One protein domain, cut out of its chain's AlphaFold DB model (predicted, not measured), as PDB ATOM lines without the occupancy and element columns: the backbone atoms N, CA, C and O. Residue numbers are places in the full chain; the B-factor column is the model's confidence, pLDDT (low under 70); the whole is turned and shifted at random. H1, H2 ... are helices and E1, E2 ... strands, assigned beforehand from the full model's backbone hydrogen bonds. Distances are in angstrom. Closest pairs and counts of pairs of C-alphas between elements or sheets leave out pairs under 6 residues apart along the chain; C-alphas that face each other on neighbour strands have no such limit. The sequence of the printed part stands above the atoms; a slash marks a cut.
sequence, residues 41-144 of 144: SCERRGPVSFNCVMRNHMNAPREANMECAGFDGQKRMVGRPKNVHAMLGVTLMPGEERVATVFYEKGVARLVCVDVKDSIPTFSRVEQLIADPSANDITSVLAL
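Overview. This is residues 41 to 144 of the 144 residues of an uncharacterized protein of Stenotrophomonas maltophilia MF89 (UniProt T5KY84). What shape do these atoms make? Two small sheets of three strands, E1-E2-E5 and E4-E3-E6, stand partly face to face with their strands crossed, and E7 runs along an open side between E1 and E6. The single helix H1 sits outside both sheets beside E7, and the E2 to E3 and E4 to E5 links come together at one end. What are the counts and size? The 104 printed residues hold seven named strands and one named helix, in the order E1 to E6, H1, E7; both sheets are antiparallel and the class is mostly strand. The whole is compact, with a radius of gyration of the C-alphas of 13.5 A and spans of 38 by 33 by 23 A.

Arrangement. How is the first sheet paired? E1, residues 41 to 46, and E2, residues 49 to 56, form a hairpin, with N 43 and O 51 at 2.8 A. E2 is the inner strand, and its other antiparallel neighbour is E5, residues 97 to 103, with N 52 and O 100 at 2.9 A. And the second sheet? E3, residues 67 to 71, is its inner strand and forms a hairpin with E4, residues 77 to 83, where N 78 and O 70 are 2.8 A apart. E6, residues 110 to 114, is antiparallel to E3, with N 69 and O 112 at 2.8 A. Where do the sheets come closest? E3 and E5 have 1 pair of C-alphas within 8 A, those of Cys 68 and Val 102, 7.4 A apart. Where are the last elements? H1, residues 123 to 131, is on neither sheet, and every O i to N i+4 pair in it is within hydrogen-bond range. Its closest C-alphas to E7, residues 139 to 143, are those of Ile 130 and Thr 139, 6.7 A apart. E7 pairs with no named strand but is near E6.

Along the chain. Where do the elements begin and end? C-alpha 41 opens E1 at (-23.858, -8.071, -23.116), and C-alpha 143 ends E7 at (-22.446, -0.068, -20.395). How long are they? From first to last C-alpha, E1 measures 15.6 A, E2 21.5 A, E4 15.2 A and E5 19.0 A. E3 and E6 measure 13.6 A each, E7 13.7 A and H1 12.4 A.

Size, cuts and confidence. How far does it reach? The C-alphas farthest apart are those of Ala 60 and Gln 74, at 38.0 A. Which link is long? The link E4 to E5, residues 84 to 96, is long, and its residues 91 to 92 pair antiparallel with residues 62 to 63. Is anything cut or uncertain? The printed part has no cut, its mean pLDDT is 91.7, and residues 117 to 118 are under 70.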
ATOM      1  N   SER A  41     -22.690  -8.797 -23.610       96.62
ATOM      2  CA  SER A  41     -23.858  -8.071 -23.116       96.62
ATOM      3  C   SER A  41     -24.122  -8.416 -21.653       96.62
ATOM      4  O   SER A  41     -23.705  -9.471 -21.168       96.62
ATOM      5  N   CYS A  42     -24.812  -7.524 -20.945       96.38
ATOM      6  CA  CYS A  42     -25.243  -7.727 -19.571       96.38
ATOM      7  C   CYS A  42     -26.614  -7.090 -19.373       96.38
ATOM      8  O   CYS A  42     -26.837  -5.950 -19.765       96.38
ATOM      9  N   GLU A  43     -27.510  -7.811 -18.712       95.50
ATOM     10  CA  GLU A  43     -28.840  -7.326 -18.365       95.50
ATOM     11  C   GLU A  43     -29.035  -7.379 -16.856       95.50
ATOM     12  O   GLU A  43     -28.670  -8.355 -16.184       95.50
ATOM     13  N   ARG A  44     -29.622  -6.318 -16.298       93.00
ATOM     14  CA  ARG A  44     -29.927  -6.258 -14.870       93.00
ATOM     15  C   ARG A  44     -30.951  -7.337 -14.526       93.00
ATOM     16  O   ARG A  44     -32.100  -7.282 -14.950       93.00
ATOM     17  N   ARG A  45     -30.543  -8.296 -13.691       91.50
ATOM     18  CA  ARG A  45     -31.414  -9.376 -13.199       91.50
ATOM     19  C   ARG A  45     -32.107  -8.999 -11.894       91.50
ATOM     20  O   ARG A  45     -33.212  -9.460 -11.621       91.50
ATOM     21  N   GLY A  46     -31.441  -8.212 -11.057       87.38
ATOM     22  CA  GLY A  46     -31.950  -7.853  -9.742       87.38
ATOM     23  C   GLY A  46     -31.212  -6.674  -9.112       87.38
ATOM     24  O   GLY A  46     -30.398  -6.018  -9.766       87.38
ATOM     25  N   PRO A  47     -31.468  -6.402  -7.820       87.31
ATOM     26  CA  PRO A  47     -30.903  -5.241  -7.132       87.31
ATOM     27  C   PRO A  47     -29.373  -5.234  -7.069       87.31
ATOM     28  O   PRO A  47     -28.782  -4.165  -6.997       87.31
ATOM     29  N   VAL A  48     -28.745  -6.415  -7.081       91.38
ATOM     30  CA  VAL A  48     -27.294  -6.606  -6.904       91.38
ATOM     31  C   VAL A  48     -26.706  -7.635  -7.879       91.38
ATOM     32  O   VAL A  48     -25.714  -8.299  -7.575       91.38
ATOM     33  N   SER A  49     -27.334  -7.819  -9.046       94.06
ATOM     34  CA  SER A  49     -26.852  -8.784 -10.036       94.06
ATOM     35  C   SER A  49     -27.192  -8.447 -11.485       94.06
ATOM     36  O   SER A  49     -28.234  -7.856 -11.787       94.06
ATOM     37  N   PHE A  50     -26.314  -8.905 -12.375       96.06
ATOM     38  CA  PHE A  50     -26.480  -8.894 -13.825       96.06
ATOM     39  C   PHE A  50     -26.370 -10.315 -14.370       96.06
ATOM     40  O   PHE A  50     -25.582 -11.112 -13.862       96.06
ATOM     41  N   ASN A  51     -27.144 -10.633 -15.402       96.62
ATOM     42  CA  ASN A  51     -26.878 -11.779 -16.264       96.62
ATOM     43  C   ASN A  51     -26.060 -11.289 -17.449       96.62
ATOM     44  O   ASN A  51     -26.533 -10.432 -18.185       96.62
ATOM     45  N   CYS A  52     -24.862 -11.829 -17.627       97.31
ATOM     46  CA  CYS A  52     -23.965 -11.439 -18.701       97.31
ATOM     47  C   CYS A  52     -23.725 -12.604 -19.655       97.31
ATOM     48  O   CYS A  52     -23.514 -13.735 -19.209       97.31
ATOM     49  N   VAL A  53     -23.753 -12.328 -20.956       97.50
ATOM     50  CA  VAL A  53     -23.368 -13.278 -22.001       97.50
ATOM     51  C   VAL A  53     -21.850 -13.247 -22.111       97.50
ATOM     52  O   VAL A  53     -21.280 -12.280 -22.601       97.50
ATOM     53  N   MET A  54     -21.192 -14.284 -21.608       96.50
ATOM     54  CA  MET A  54     -19.743 -14.451 -21.659       96.50
ATOM     55  C   MET A  54     -19.366 -15.195 -22.931       96.50
ATOM     56  O   MET A  54     -19.919 -16.262 -23.190       96.50
ATOM     57  N   ARG A  55     -18.403 -14.679 -23.691       96.94
ATOM     58  CA  ARG A  55     -17.945 -15.274 -24.946       96.94
ATOM     59  C   ARG A  55     -16.454 -15.554 -24.916       96.94
ATOM     60  O   ARG A  55     -15.695 -14.718 -24.436       96.94
ATOM     61  N   ASN A  56     -16.023 -16.676 -25.488       96.06
ATOM     62  CA  ASN A  56     -14.608 -16.908 -25.781       96.06
ATOM     63  C   ASN A  56     -14.187 -16.177 -27.069       96.06
ATOM     64  O   ASN A  56     -14.656 -16.500 -28.162       96.06
ATOM     65  N   HIS A  57     -13.286 -15.201 -26.938       94.44
ATOM     66  CA  HIS A  57     -12.742 -14.412 -28.048       94.44
ATOM     67  C   HIS A  57     -11.456 -14.996 -28.651       94.44
ATOM     68  O   HIS A  57     -10.924 -14.432 -29.605       94.44
ATOM     69  N   MET A  58     -10.945 -16.112 -28.127       93.31
ATOM     70  CA  MET A  58      -9.833 -16.829 -28.746       93.31
ATOM     71  C   MET A  58     -10.303 -17.728 -29.884       93.31
ATOM     72  O   MET A  58     -11.382 -18.311 -29.852       93.31
ATOM     73  N   ASN A  59      -9.394 -17.961 -30.830       95.19
ATOM     74  CA  ASN A  59      -9.535 -18.986 -31.866       95.19
ATOM     75  C   ASN A  59      -9.115 -20.389 -31.374       95.19
ATOM     76  O   ASN A  59      -8.772 -21.250 -32.179       95.19
ATOM     77  N   ALA A  60      -9.109 -20.620 -30.057       95.31
ATOM     78  CA  ALA A  60      -8.786 -21.902 -29.431       95.31
ATOM     79  C   ALA A  60      -9.690 -22.165 -28.207       95.31
ATOM     80  O   ALA A  60     -10.216 -21.207 -27.628       95.31
ATOM     81  N   PRO A  61      -9.873 -23.437 -27.796       96.00
ATOM     82  CA  PRO A  61     -10.558 -23.766 -26.551       96.00
ATOM     83  C   PRO A  61      -9.885 -23.099 -25.348       96.00
ATOM     84  O   PRO A  61      -8.655 -23.066 -25.255       96.00
ATOM     85  N   ARG A  62     -10.692 -22.586 -24.421       93.00
ATOM     86  CA  ARG A  62     -10.219 -21.868 -23.235       93.00
ATOM     87  C   ARG A  62     -11.024 -22.296 -22.018       93.00
ATOM     88  O   ARG A  62     -12.246 -22.177 -22.014       93.00
ATOM     89  N   GLU A  63     -10.339 -22.778 -20.986       93.25
ATOM     90  CA  GLU A  63     -10.950 -22.958 -19.671       93.25
ATOM     91  C   GLU A  63     -11.145 -21.592 -19.012       93.25
ATOM     92  O   GLU A  63     -10.196 -20.815 -18.876       93.25
ATOM     93  N   ALA A  64     -12.386 -21.310 -18.635       90.25
ATOM     94  CA  ALA A  64     -12.778 -20.092 -17.970       90.25
ATOM     95  C   ALA A  64     -12.369 -20.113 -16.499       90.25
ATOM     96  O   ALA A  64     -12.621 -21.066 -15.754       90.25
ATOM     97  N   ASN A  65     -11.777 -19.004 -16.074       88.56
ATOM     98  CA  ASN A  65     -11.488 -18.753 -14.673       88.56
ATOM     99  C   ASN A  65     -11.756 -17.283 -14.371       88.56
ATOM    100  O   ASN A  65     -10.837 -16.467 -14.288       88.56
ATOM    101  N   MET A  66     -13.048 -16.956 -14.305       91.50
ATOM    102  CA  MET A  66     -13.501 -15.579 -14.238       91.50
ATOM    103  C   MET A  66     -13.728 -15.115 -12.803       91.50
ATOM    104  O   MET A  66     -14.540 -15.687 -12.073       91.50
ATOM    105  N   GLU A  67     -13.101 -14.001 -12.446       93.19
ATOM    106  CA  GLU A  67     -13.356 -13.269 -11.208       93.19
ATOM    107  C   GLU A  67     -13.898 -11.879 -11.514       93.19
ATOM    108  O   GLU A  67     -13.520 -11.274 -12.512       93.19
ATOM    109  N   CYS A  68     -14.752 -11.348 -10.640       93.88
ATOM    110  CA  CYS A  68     -15.207  -9.965 -10.706       93.88
ATOM    111  C   CYS A  68     -15.068  -9.266  -9.349       93.88
ATOM    112  O   CYS A  68     -15.317  -9.865  -8.301       93.88
ATOM    113  N   ALA A  69     -14.740  -7.975  -9.365       94.50
ATOM    114  CA  ALA A  69     -14.833  -7.097  -8.203       94.50
ATOM    115  C   ALA A  69     -15.521  -5.778  -8.558       94.50
ATOM    116  O   ALA A  69     -15.495  -5.317  -9.699       94.50
ATOM    117  N   GLY A  70     -16.138  -5.170  -7.549       95.50
ATOM    118  CA  GLY A  70     -16.736  -3.850  -7.661       95.50
ATOM    119  C   GLY A  70     -15.814  -2.764  -7.125       95.50
ATOM    120  O   GLY A  70     -15.094  -2.980  -6.152       95.50
ATOM    121  N   PHE A  71     -15.879  -1.587  -7.735       95.69
ATOM    122  CA  PHE A  71     -15.205  -0.377  -7.283       95.69
ATOM    123  C   PHE A  71     -16.228   0.724  -7.016       95.69
ATOM    124  O   PHE A  71     -17.204   0.858  -7.757       95.69
ATOM    125  N   ASP A  72     -16.022   1.496  -5.952       94.38
ATOM    126  CA  ASP A  72     -16.857   2.653  -5.627       94.38
ATOM    127  C   ASP A  72     -16.488   3.884  -6.477       94.38
ATOM    128  O   ASP A  72     -15.521   3.884  -7.243       94.38
ATOM    129  N   GLY A  73     -17.252   4.971  -6.329       91.69
ATOM    130  CA  GLY A  73     -16.984   6.237  -7.023       91.69
ATOM    131  C   GLY A  73     -15.655   6.906  -6.635       91.69
ATOM    132  O   GLY A  73     -15.218   7.833  -7.307       91.69
ATOM    133  N   GLN A  74     -14.992   6.429  -5.576       93.88
ATOM    134  CA  GLN A  74     -13.667   6.872  -5.138       93.88
ATOM    135  C   GLN A  74     -12.553   5.928  -5.615       93.88
ATOM    136  O   GLN A  74     -11.415   6.050  -5.159       93.88
ATOM    137  N   LYS A  75     -12.855   5.017  -6.553       93.88
ATOM    138  CA  LYS A  75     -11.907   4.066  -7.158       93.88
ATOM    139  C   LYS A  75     -11.354   3.029  -6.173       93.88
ATOM    140  O   LYS A  75     -10.317   2.415  -6.432       93.88
ATOM    141  N   ARG A  76     -12.032   2.803  -5.047       93.88
ATOM    142  CA  ARG A  76     -11.650   1.794  -4.050       93.88
ATOM    143  C   ARG A  76     -12.423   0.513  -4.306       93.88
ATOM    144  O   ARG A  76     -13.605   0.558  -4.639       93.88
ATOM    145  N   MET A  77     -11.767  -0.629  -4.129       93.56
ATOM    146  CA  MET A  77     -12.444  -1.919  -4.214       93.56
ATOM    147  C   MET A  77     -13.463  -2.045  -3.074       93.56
ATOM    148  O   MET A  77     -13.143  -1.784  -1.914       93.56
ATOM    149  N   VAL A  78     -14.683  -2.456  -3.408       93.88
ATOM    150  CA  VAL A  78     -15.755  -2.719  -2.447       93.88
ATOM    151  C   VAL A  78     -15.824  -4.222  -2.206       93.88
ATOM    152  O   VAL A  78     -16.173  -4.996  -3.098       93.88
ATOM    153  N   GLY A  79     -15.502  -4.638  -0.984       89.00
ATOM    154  CA  GLY A  79     -15.450  -6.051  -0.619       89.00
ATOM    155  C   GLY A  79     -14.227  -6.762  -1.202       89.00
ATOM    156  O   GLY A  79     -13.136  -6.201  -1.245       89.00
ATOM    157  N   ARG A  80     -14.409  -8.021  -1.612       89.50
ATOM    158  CA  ARG A  80     -13.360  -8.877  -2.189       89.50
ATOM    159  C   ARG A  80     -13.754  -9.358  -3.587       89.50
ATOM    160  O   ARG A  80     -14.958  -9.495  -3.831       89.50
ATOM    161  N   PRO A  81     -12.787  -9.685  -4.464       90.94
ATOM    162  CA  PRO A  81     -13.065 -10.373  -5.717       90.94
ATOM    163  C   PRO A  81     -13.864 -11.658  -5.490       90.94
ATOM    164  O   PRO A  81     -13.672 -12.366  -4.494       90.94
ATOM    165  N   LYS A  82     -14.791 -11.941  -6.401       90.75
ATOM    166  CA  LYS A  82     -15.636 -13.133  -6.369       90.75
ATOM    167  C   LYS A  82     -15.515 -13.882  -7.682       90.75
ATOM    168  O   LYS A  82     -15.671 -13.292  -8.748       90.75
ATOM    169  N   ASN A  83     -15.328 -15.192  -7.581       91.56
ATOM    170  CA  ASN A  83     -15.434 -16.088  -8.723       91.56
ATOM    171  C   ASN A  83     -16.854 -16.057  -9.299       91.56
ATOM    172  O   ASN A  83     -17.846 -16.146  -8.565       91.56
ATOM    173  N   VAL A  84     -16.949 -15.974 -10.622       92.56
ATOM    174  CA  VAL A  84     -18.203 -16.115 -11.357       92.56
ATOM    175  C   VAL A  84     -18.495 -17.605 -11.482       92.56
ATOM    176  O   VAL A  84     -18.002 -18.285 -12.375       92.56
ATOM    177  N   HIS A  85     -19.291 -18.129 -10.549       90.62
ATOM    178  CA  HIS A  85     -19.464 -19.572 -10.350       90.62
ATOM    179  C   HIS A  85     -19.841 -20.346 -11.624       90.62
ATOM    180  O   HIS A  85     -19.315 -21.425 -11.863       90.62
ATOM    181  N   ALA A  86     -20.699 -19.776 -12.477       91.81
ATOM    182  CA  ALA A  86     -21.136 -20.409 -13.725       91.81
ATOM    183  C   ALA A  86     -20.030 -20.566 -14.788       91.81
ATOM    184  O   ALA A  86     -20.254 -21.259 -15.783       91.81
ATOM    185  N   MET A  87     -18.883 -19.915 -14.580       93.12
ATOM    186  CA  MET A  87     -17.715 -19.937 -15.459       93.12
ATOM    187  C   MET A  87     -16.557 -20.747 -14.873       93.12
ATOM    188  O   MET A  87     -15.603 -21.016 -15.582       93.12
ATOM    189  N   LEU A  88     -16.600 -21.151 -13.602       89.69
ATOM    190  CA  LEU A  88     -15.463 -21.816 -12.970       89.69
ATOM    191  C   LEU A  88     -15.252 -23.226 -13.549       89.69
ATOM    192  O   LEU A  88     -16.122 -24.085 -13.407       89.69
ATOM    193  N   GLY A  89     -14.096 -23.462 -14.176       86.81
ATOM    194  CA  GLY A  89     -13.711 -24.773 -14.717       86.81
ATOM    195  C   GLY A  89     -14.454 -25.173 -15.996       86.81
ATOM    196  O   GLY A  89     -14.404 -26.329 -16.415       86.81
ATOM    197  N   VAL A  90     -15.176 -24.235 -16.618       91.81
ATOM    198  CA  VAL A  90     -15.906 -24.488 -17.865       91.81
ATOM    199  C   VAL A  90     -14.987 -24.192 -19.040       91.81
ATOM    200  O   VAL A  90     -14.465 -23.089 -19.152       91.81
ATOM    201  N   THR A  91     -14.810 -25.148 -19.949       95.56
ATOM    202  CA  THR A  91     -14.107 -24.894 -21.215       95.56
ATOM    203  C   THR A  91     -15.084 -24.373 -22.257       95.56
ATOM    204  O   THR A  91     -16.073 -25.042 -22.540       95.56
ATOM    205  N   LEU A  92     -14.797 -23.198 -22.820       96.75
ATOM    206  CA  LEU A  92     -15.539 -22.622 -23.938       96.75
ATOM    207  C   LEU A  92     -14.761 -22.853 -25.235       96.75
ATOM    208  O   LEU A  92     -13.570 -22.533 -25.334       96.75
ATOM    209  N   MET A  93     -15.446 -23.360 -26.252       98.12
ATOM    210  CA  MET A  93     -14.931 -23.448 -27.616       98.12
ATOM    211  C   MET A  93     -14.819 -22.049 -28.250       98.12
ATOM    212  O   MET A  93     -15.419 -21.093 -27.751       98.12
ATOM    213  N   PRO A  94     -14.045 -21.883 -29.339       97.62
ATOM    214  CA  PRO A  94     -13.927 -20.600 -30.030       97.62
ATOM    215  C   PRO A  94     -15.292 -20.006 -30.390       97.62
ATOM    216  O   PRO A  94     -16.091 -20.645 -31.072       97.62
ATOM    217  N   GLY A  95     -15.560 -18.782 -29.931       96.94
ATOM    218  CA  GLY A  95     -16.825 -18.090 -30.177       96.94
ATOM    219  C   GLY A  95     -18.035 -18.621 -29.403       96.94
ATOM    220  O   GLY A  95     -19.109 -18.049 -29.564       96.94
ATOM    221  N   GLU A  96     -17.883 -19.657 -28.573       98.06
ATOM    222  CA  GLU A  96     -18.957 -20.150 -27.711       98.06
ATOM    223  C   GLU A  96     -19.373 -19.073 -26.705       98.06
ATOM    224  O   GLU A  96     -18.533 -18.337 -26.176       98.06
ATOM    225  N   GLU A  97     -20.678 -19.004 -26.448       97.69
ATOM    226  CA  GLU A  97     -21.294 -18.075 -25.511       97.69
ATOM    227  C   GLU A  97     -21.978 -18.821 -24.363       97.69
ATOM    228  O   GLU A  97     -22.583 -19.880 -24.547       97.69
ATOM    229  N   ARG A  98     -21.921 -18.243 -23.163       96.50
ATOM    230  CA  ARG A  98     -22.563 -18.779 -21.964       96.50
ATOM    231  C   ARG A  98     -23.076 -17.649 -21.089       96.50
ATOM    232  O   ARG A  98     -22.373 -16.675 -20.843       96.50
ATOM    233  N   VAL A  99     -24.289 -17.789 -20.563       96.75
ATOM    234  CA  VAL A  99     -24.830 -16.814 -19.610       96.75
ATOM    235  C   VAL A  99     -24.281 -17.093 -18.215       96.75
ATOM    236  O   VAL A  99     -24.409 -18.204 -17.699       96.75
ATOM    237  N   ALA A 100     -23.723 -16.068 -17.578       96.38
ATOM    238  CA  ALA A 100     -23.254 -16.121 -16.205       96.38
ATOM    239  C   ALA A 100     -23.820 -14.961 -15.382       96.38
ATOM    240  O   ALA A 100     -23.857 -13.814 -15.826       96.38
ATOM    241  N   THR A 101     -24.263 -15.254 -14.159       96.12
ATOM    242  CA  THR A 101     -24.720 -14.213 -13.235       96.12
ATOM    243  C   THR A 101     -23.532 -13.622 -12.481       96.12
ATOM    244  O   THR A 101     -22.821 -14.338 -11.775       96.12
ATOM    245  N   VAL A 102     -23.358 -12.308 -12.590       95.56
ATOM    246  CA  VAL A 102     -22.365 -11.524 -11.849       95.56
ATOM    247  C   VAL A 102     -23.069 -10.803 -10.705       95.56
ATOM    248  O   VAL A 102     -24.046 -10.085 -10.921       95.56
ATOM    249  N   PHE A 103     -22.574 -10.991  -9.482       94.38
ATOM    250  CA  PHE A 103     -23.083 -10.332  -8.279       94.38
ATOM    251  C   PHE A 103     -22.135  -9.223  -7.828       94.38
ATOM    252  O   PHE A 103     -20.918  -9.373  -7.926       94.38
ATOM    253  N   TYR A 104     -22.685  -8.149  -7.271       93.88
ATOM    254  CA  TYR A 104     -21.908  -7.022  -6.755       93.88
ATOM    255  C   TYR A 104     -22.392  -6.577  -5.374       93.88
ATOM    256  O   TYR A 104     -23.490  -6.920  -4.944       93.88
ATOM    257  N   GLU A 105     -21.547  -5.845  -4.652       92.81
ATOM    258  CA  GLU A 105     -21.893  -5.292  -3.338       92.81
ATOM    259  C   GLU A 105     -22.604  -3.939  -3.468       92.81
ATOM    260  O   GLU A 105     -22.432  -3.207  -4.442       92.81
ATOM    261  N   LYS A 106     -23.391  -3.558  -2.461       90.88
ATOM    262  CA  LYS A 106     -23.986  -2.214  -2.416       90.88
ATOM    263  C   LYS A 106     -22.889  -1.137  -2.435       90.88
ATOM    264  O   LYS A 106     -21.867  -1.286  -1.772       90.88
ATOM    265  N   GLY A 107     -23.123  -0.040  -3.158       89.50
ATOM    266  CA  GLY A 107     -22.173   1.082  -3.266       89.50
ATOM    267  C   GLY A 107     -21.120   0.936  -4.372       89.50
ATOM    268  O   GLY A 107     -20.255   1.799  -4.506       89.50
ATOM    269  N   VAL A 108     -21.196  -0.126  -5.178       94.69
ATOM    270  CA  VAL A 108     -20.359  -0.301  -6.370       94.69
ATOM    271  C   VAL A 108     -20.839   0.618  -7.497       94.69
ATOM    272  O   VAL A 108     -22.010   0.584  -7.867       94.69
ATOM    273  N   ALA A 109     -19.911   1.391  -8.061       94.19
ATOM    274  CA  ALA A 109     -20.116   2.278  -9.205       94.19
ATOM    275  C   ALA A 109     -19.609   1.673 -10.529       94.19
ATOM    276  O   ALA A 109     -20.146   1.978 -11.592       94.19
ATOM    277  N   ARG A 110     -18.602   0.790 -10.484       95.19
ATOM    278  CA  ARG A 110     -18.058   0.103 -11.667       95.19
ATOM    279  C   ARG A 110     -17.685  -1.338 -11.339       95.19
ATOM    280  O   ARG A 110     -17.142  -1.602 -10.267       95.19
ATOM    281  N   LEU A 111     -17.953  -2.261 -12.259       96.12
ATOM    282  CA  LEU A 111     -17.499  -3.648 -12.165       96.12
ATOM    283  C   LEU A 111     -16.246  -3.870 -13.000       96.12
ATOM    284  O   LEU A 111     -16.101  -3.303 -14.079       96.12
ATOM    285  N   VAL A 112     -15.355  -4.716 -12.500       95.50
ATOM    286  CA  VAL A 112     -14.182  -5.200 -13.225       95.50
ATOM    287  C   VAL A 112     -14.187  -6.716 -13.167       95.50
ATOM    288  O   VAL A 112     -14.228  -7.264 -12.069       95.50
ATOM    289  N   CYS A 113     -14.136  -7.377 -14.320       94.62
ATOM    290  CA  CYS A 113     -14.058  -8.831 -14.439       94.62
ATOM    291  C   CYS A 113     -12.787  -9.256 -15.188       94.62
ATOM    292  O   CYS A 113     -12.360  -8.580 -16.119       94.62
ATOM    293  N   VAL A 114     -12.166 -10.367 -14.803       92.88
ATOM    294  CA  VAL A 114     -10.924 -10.864 -15.416       92.88
ATOM    295  C   VAL A 114     -11.024 -12.364 -15.679       92.88
ATOM    296  O   VAL A 114     -11.462 -13.096 -14.798       92.88
ATOM    297  N   ASP A 115     -10.616 -12.818 -16.866       87.06
ATOM    298  CA  ASP A 115     -10.488 -14.237 -17.260       87.06
ATOM    299  C   ASP A 115      -9.027 -14.728 -17.180       87.06
ATOM    300  O   ASP A 115      -8.453 -15.313 -18.106       87.06
ATOM    301  N   VAL A 116      -8.362 -14.422 -16.069       70.31
ATOM    302  CA  VAL A 116      -6.997 -14.878 -15.792       70.31
ATOM    303  C   VAL A 116      -6.844 -15.010 -14.281       70.31
ATOM    304  O   VAL A 116      -7.324 -14.166 -13.534       70.31
ATOM    305  N   LYS A 117      -6.150 -16.056 -13.822       56.75
ATOM    306  CA  LYS A 117      -5.929 -16.393 -12.400       56.75
ATOM    307  C   LYS A 117      -5.057 -15.375 -11.634       56.75
ATOM    308  O   LYS A 117      -4.632 -15.642 -10.513       56.75
ATOM    309  N   ASP A 118      -4.808 -14.213 -12.221       55.88
ATOM    310  CA  ASP A 118      -4.017 -13.133 -11.661       55.88
ATOM    311  C   ASP A 118      -4.981 -12.045 -11.195       55.88
ATOM    312  O   ASP A 118      -5.362 -11.175 -11.968       55.88
ATOM    313  N   SER A 119      -5.430 -12.185  -9.944       70.75
ATOM    314  CA  SER A 119      -6.042 -11.177  -9.062       70.75
ATOM    315  C   SER A 119      -6.475  -9.859  -9.721       70.75
ATOM    316  O   SER A 119      -5.643  -9.130 -10.259       70.75
ATOM    317  N   ILE A 120      -7.751  -9.484  -9.559       84.50
ATOM    318  CA  ILE A 120      -8.311  -8.212 -10.054       84.50
ATOM    319  C   ILE A 120      -7.316  -7.041  -9.888       84.50
ATOM    320  O   ILE A 120      -6.939  -6.727  -8.753       84.50
ATOM    321  N   PRO A 121      -6.900  -6.375 -10.986       85.19
ATOM    322  CA  PRO A 121      -5.899  -5.320 -10.924       85.19
ATOM    323  C   PRO A 121      -6.385  -4.126 -10.097       85.19
ATOM    324  O   PRO A 121      -7.580  -3.846  -9.987       85.19
ATOM    325  N   THR A 122      -5.437  -3.359  -9.553       88.88
ATOM    326  CA  THR A 122      -5.738  -2.057  -8.939       88.88
ATOM    327  C   THR A 122      -6.440  -1.147  -9.942       88.88
ATOM    328  O   THR A 122      -6.107  -1.172 -11.128       88.88
ATOM    329  N   PHE A 123      -7.333  -0.272  -9.479       90.69
ATOM    330  CA  PHE A 123      -8.107   0.587 -10.378       90.69
ATOM    331  C   PHE A 123      -7.240   1.489 -11.275       90.69
ATOM    332  O   PHE A 123      -7.568   1.700 -12.437       90.69
ATOM    333  N   SER A 124      -6.091   1.967 -10.792       91.94
ATOM    334  CA  SER A 124      -5.142   2.731 -11.620       91.94
ATOM    335  C   SER A 124      -4.631   1.925 -12.819       91.94
ATOM    336  O   SER A 124      -4.519   2.450 -13.924       91.94
ATOM    337  N   ARG A 125      -4.363   0.629 -12.627       90.62
ATOM    338  CA  ARG A 125      -3.961  -0.284 -13.703       90.62
ATOM    339  C   ARG A 125      -5.120  -0.582 -14.655       90.62
ATOM    340  O   ARG A 125      -4.883  -0.667 -15.854       90.62
ATOM    341  N   VAL A 126      -6.348  -0.689 -14.144       90.94
ATOM    342  CA  VAL A 126      -7.565  -0.793 -14.972       90.94
ATOM    343  C   VAL A 126      -7.650   0.398 -15.930       90.94
ATOM    344  O   VAL A 126      -7.788   0.197 -17.129       90.94
ATOM    345  N   GLU A 127      -7.498   1.626 -15.427       93.19
ATOM    346  CA  GLU A 127      -7.546   2.839 -16.259       93.19
ATOM    347  C   GLU A 127      -6.427   2.876 -17.306       93.19
ATOM    348  O   GLU A 127      -6.683   3.209 -18.460       93.19
ATOM    349  N   GLN A 128      -5.205   2.479 -16.934       91.50
ATOM    350  CA  GLN A 128      -4.095   2.371 -17.884       91.50
ATOM    351  C   GLN A 128      -4.390   1.374 -19.006       91.50
ATOM    352  O   GLN A 128      -4.127   1.681 -20.159       91.50
ATOM    353  N   LEU A 129      -4.933   0.198 -18.677       89.75
ATOM    354  CA  LEU A 129      -5.230  -0.843 -19.661       89.75
ATOM    355  C   LEU A 129      -6.381  -0.458 -20.597       89.75
ATOM    356  O   LEU A 129      -6.352  -0.825 -21.763       89.75
ATOM    357  N   ILE A 130      -7.382   0.281 -20.108       91.31
ATOM    358  CA  ILE A 130      -8.459   0.816 -20.961       91.31
ATOM    359  C   ILE A 130      -7.908   1.871 -21.928       91.31
ATOM    360  O   ILE A 130      -8.361   1.966 -23.064       91.31
ATOM    361  N   ALA A 131      -6.952   2.685 -21.477       92.56
ATOM    362  CA  ALA A 131      -6.353   3.738 -22.290       92.56
ATOM    363  C   ALA A 131      -5.259   3.236 -23.251       92.56
ATOM    364  O   ALA A 131      -4.824   4.002 -24.108       92.56
ATOM    365  N   ASP A 132      -4.799   1.990 -23.102       91.50
ATOM    366  CA  ASP A 132      -3.720   1.396 -23.892       91.50
ATOM    367  C   ASP A 132      -4.272   0.729 -25.166       91.50
ATOM    368  O   ASP A 132      -4.895  -0.334 -25.086       91.50
ATOM    369  N   PRO A 133      -4.009   1.285 -26.366       89.88
ATOM    370  CA  PRO A 133      -4.513   0.717 -27.613       89.88
ATOM    371  C   PRO A 133      -4.003  -0.698 -27.892       89.88
ATOM    372  O   PRO A 133      -4.649  -1.443 -28.629       89.88
ATOM    373  N   SER A 134      -2.849  -1.070 -27.325       89.88
ATOM    374  CA  SER A 134      -2.264  -2.398 -27.506       89.88
ATOM    375  C   SER A 134      -3.005  -3.495 -26.742       89.88
ATOM    376  O   SER A 134      -2.791  -4.664 -27.036       89.88
ATOM    377  N   ALA A 135      -3.888  -3.128 -25.807       87.38
ATOM    378  CA  ALA A 135      -4.660  -4.065 -24.998       87.38
ATOM    379  C   ALA A 135      -6.112  -4.244 -25.487       87.38
ATOM    380  O   ALA A 135      -6.859  -5.030 -24.909       87.38
ATOM    381  N   ASN A 136      -6.544  -3.539 -26.539       86.44
ATOM    382  CA  ASN A 136      -7.934  -3.555 -27.029       86.44
ATOM    383  C   ASN A 136      -8.448  -4.951 -27.430       86.44
ATOM    384  O   ASN A 136      -9.651  -5.213 -27.426       86.44
ATOM    385  N   ASP A 137      -7.548  -5.859 -27.794       85.88
ATOM    386  CA  ASP A 137      -7.874  -7.244 -28.121       85.88
ATOM    387  C   ASP A 137      -8.308  -8.050 -26.886       85.88
ATOM    388  O   ASP A 137      -9.158  -8.936 -27.005       85.88
ATOM    389  N   ILE A 138      -7.805  -7.687 -25.702       88.31
ATOM    390  CA  ILE A 138      -8.075  -8.343 -24.417       88.31
ATOM    391  C   ILE A 138      -8.878  -7.483 -23.433       88.31
ATOM    392  O   ILE A 138      -9.203  -7.971 -22.354       88.31
ATOM    393  N   THR A 139      -9.224  -6.235 -23.758       90.88
ATOM    394  CA  THR A 139     -10.041  -5.349 -22.907       90.88
ATOM    395  C   THR A 139     -11.410  -5.070 -23.514       90.88
ATOM    396  O   THR A 139     -11.566  -4.966 -24.727       90.88
ATOM    397  N   SER A 140     -12.447  -4.979 -22.688       91.69
ATOM    398  CA  SER A 140     -13.733  -4.429 -23.126       91.69
ATOM    399  C   SER A 140     -14.352  -3.559 -22.042       91.69
ATOM    400  O   SER A 140     -14.155  -3.797 -20.850       91.69
ATOM    401  N   VAL A 141     -15.099  -2.541 -22.467       94.81
ATOM    402  CA  VAL A 141     -15.914  -1.697 -21.592       94.81
ATOM    403  C   VAL A 141     -17.348  -1.789 -22.084       94.81
ATOM    404  O   VAL A 141     -17.632  -1.496 -23.243       94.81
ATOM    405  N   LEU A 142     -18.239  -2.226 -21.203       95.06
ATOM    406  CA  LEU A 142     -19.650  -2.436 -21.481       95.06
ATOM    407  C   LEU A 142     -20.484  -1.526 -20.577       95.06
ATOM    408  O   LEU A 142     -20.277  -1.511 -19.364       95.06
ATOM    409  N   ALA A 143     -21.433  -0.795 -21.157       94.19
ATOM    410  CA  ALA A 143     -22.446  -0.068 -20.395       94.19
ATOM    411  C   ALA A 143     -23.485  -1.049 -19.816       94.19
ATOM    412  O   ALA A 143     -23.855  -2.012 -20.489       94.19
ATOM    413  N   LEU A 144     -23.930  -0.809 -18.578       90.00
ATOM    414  CA  LEU A 144     -24.829  -1.685 -17.807       90.00
ATOM    415  C   LEU A 144     -26.208  -1.074 -17.532       90.00
ATOM    416  O   LEU A 144     -26.301   0.169 -17.426       90.00
TER     417      LEU A 144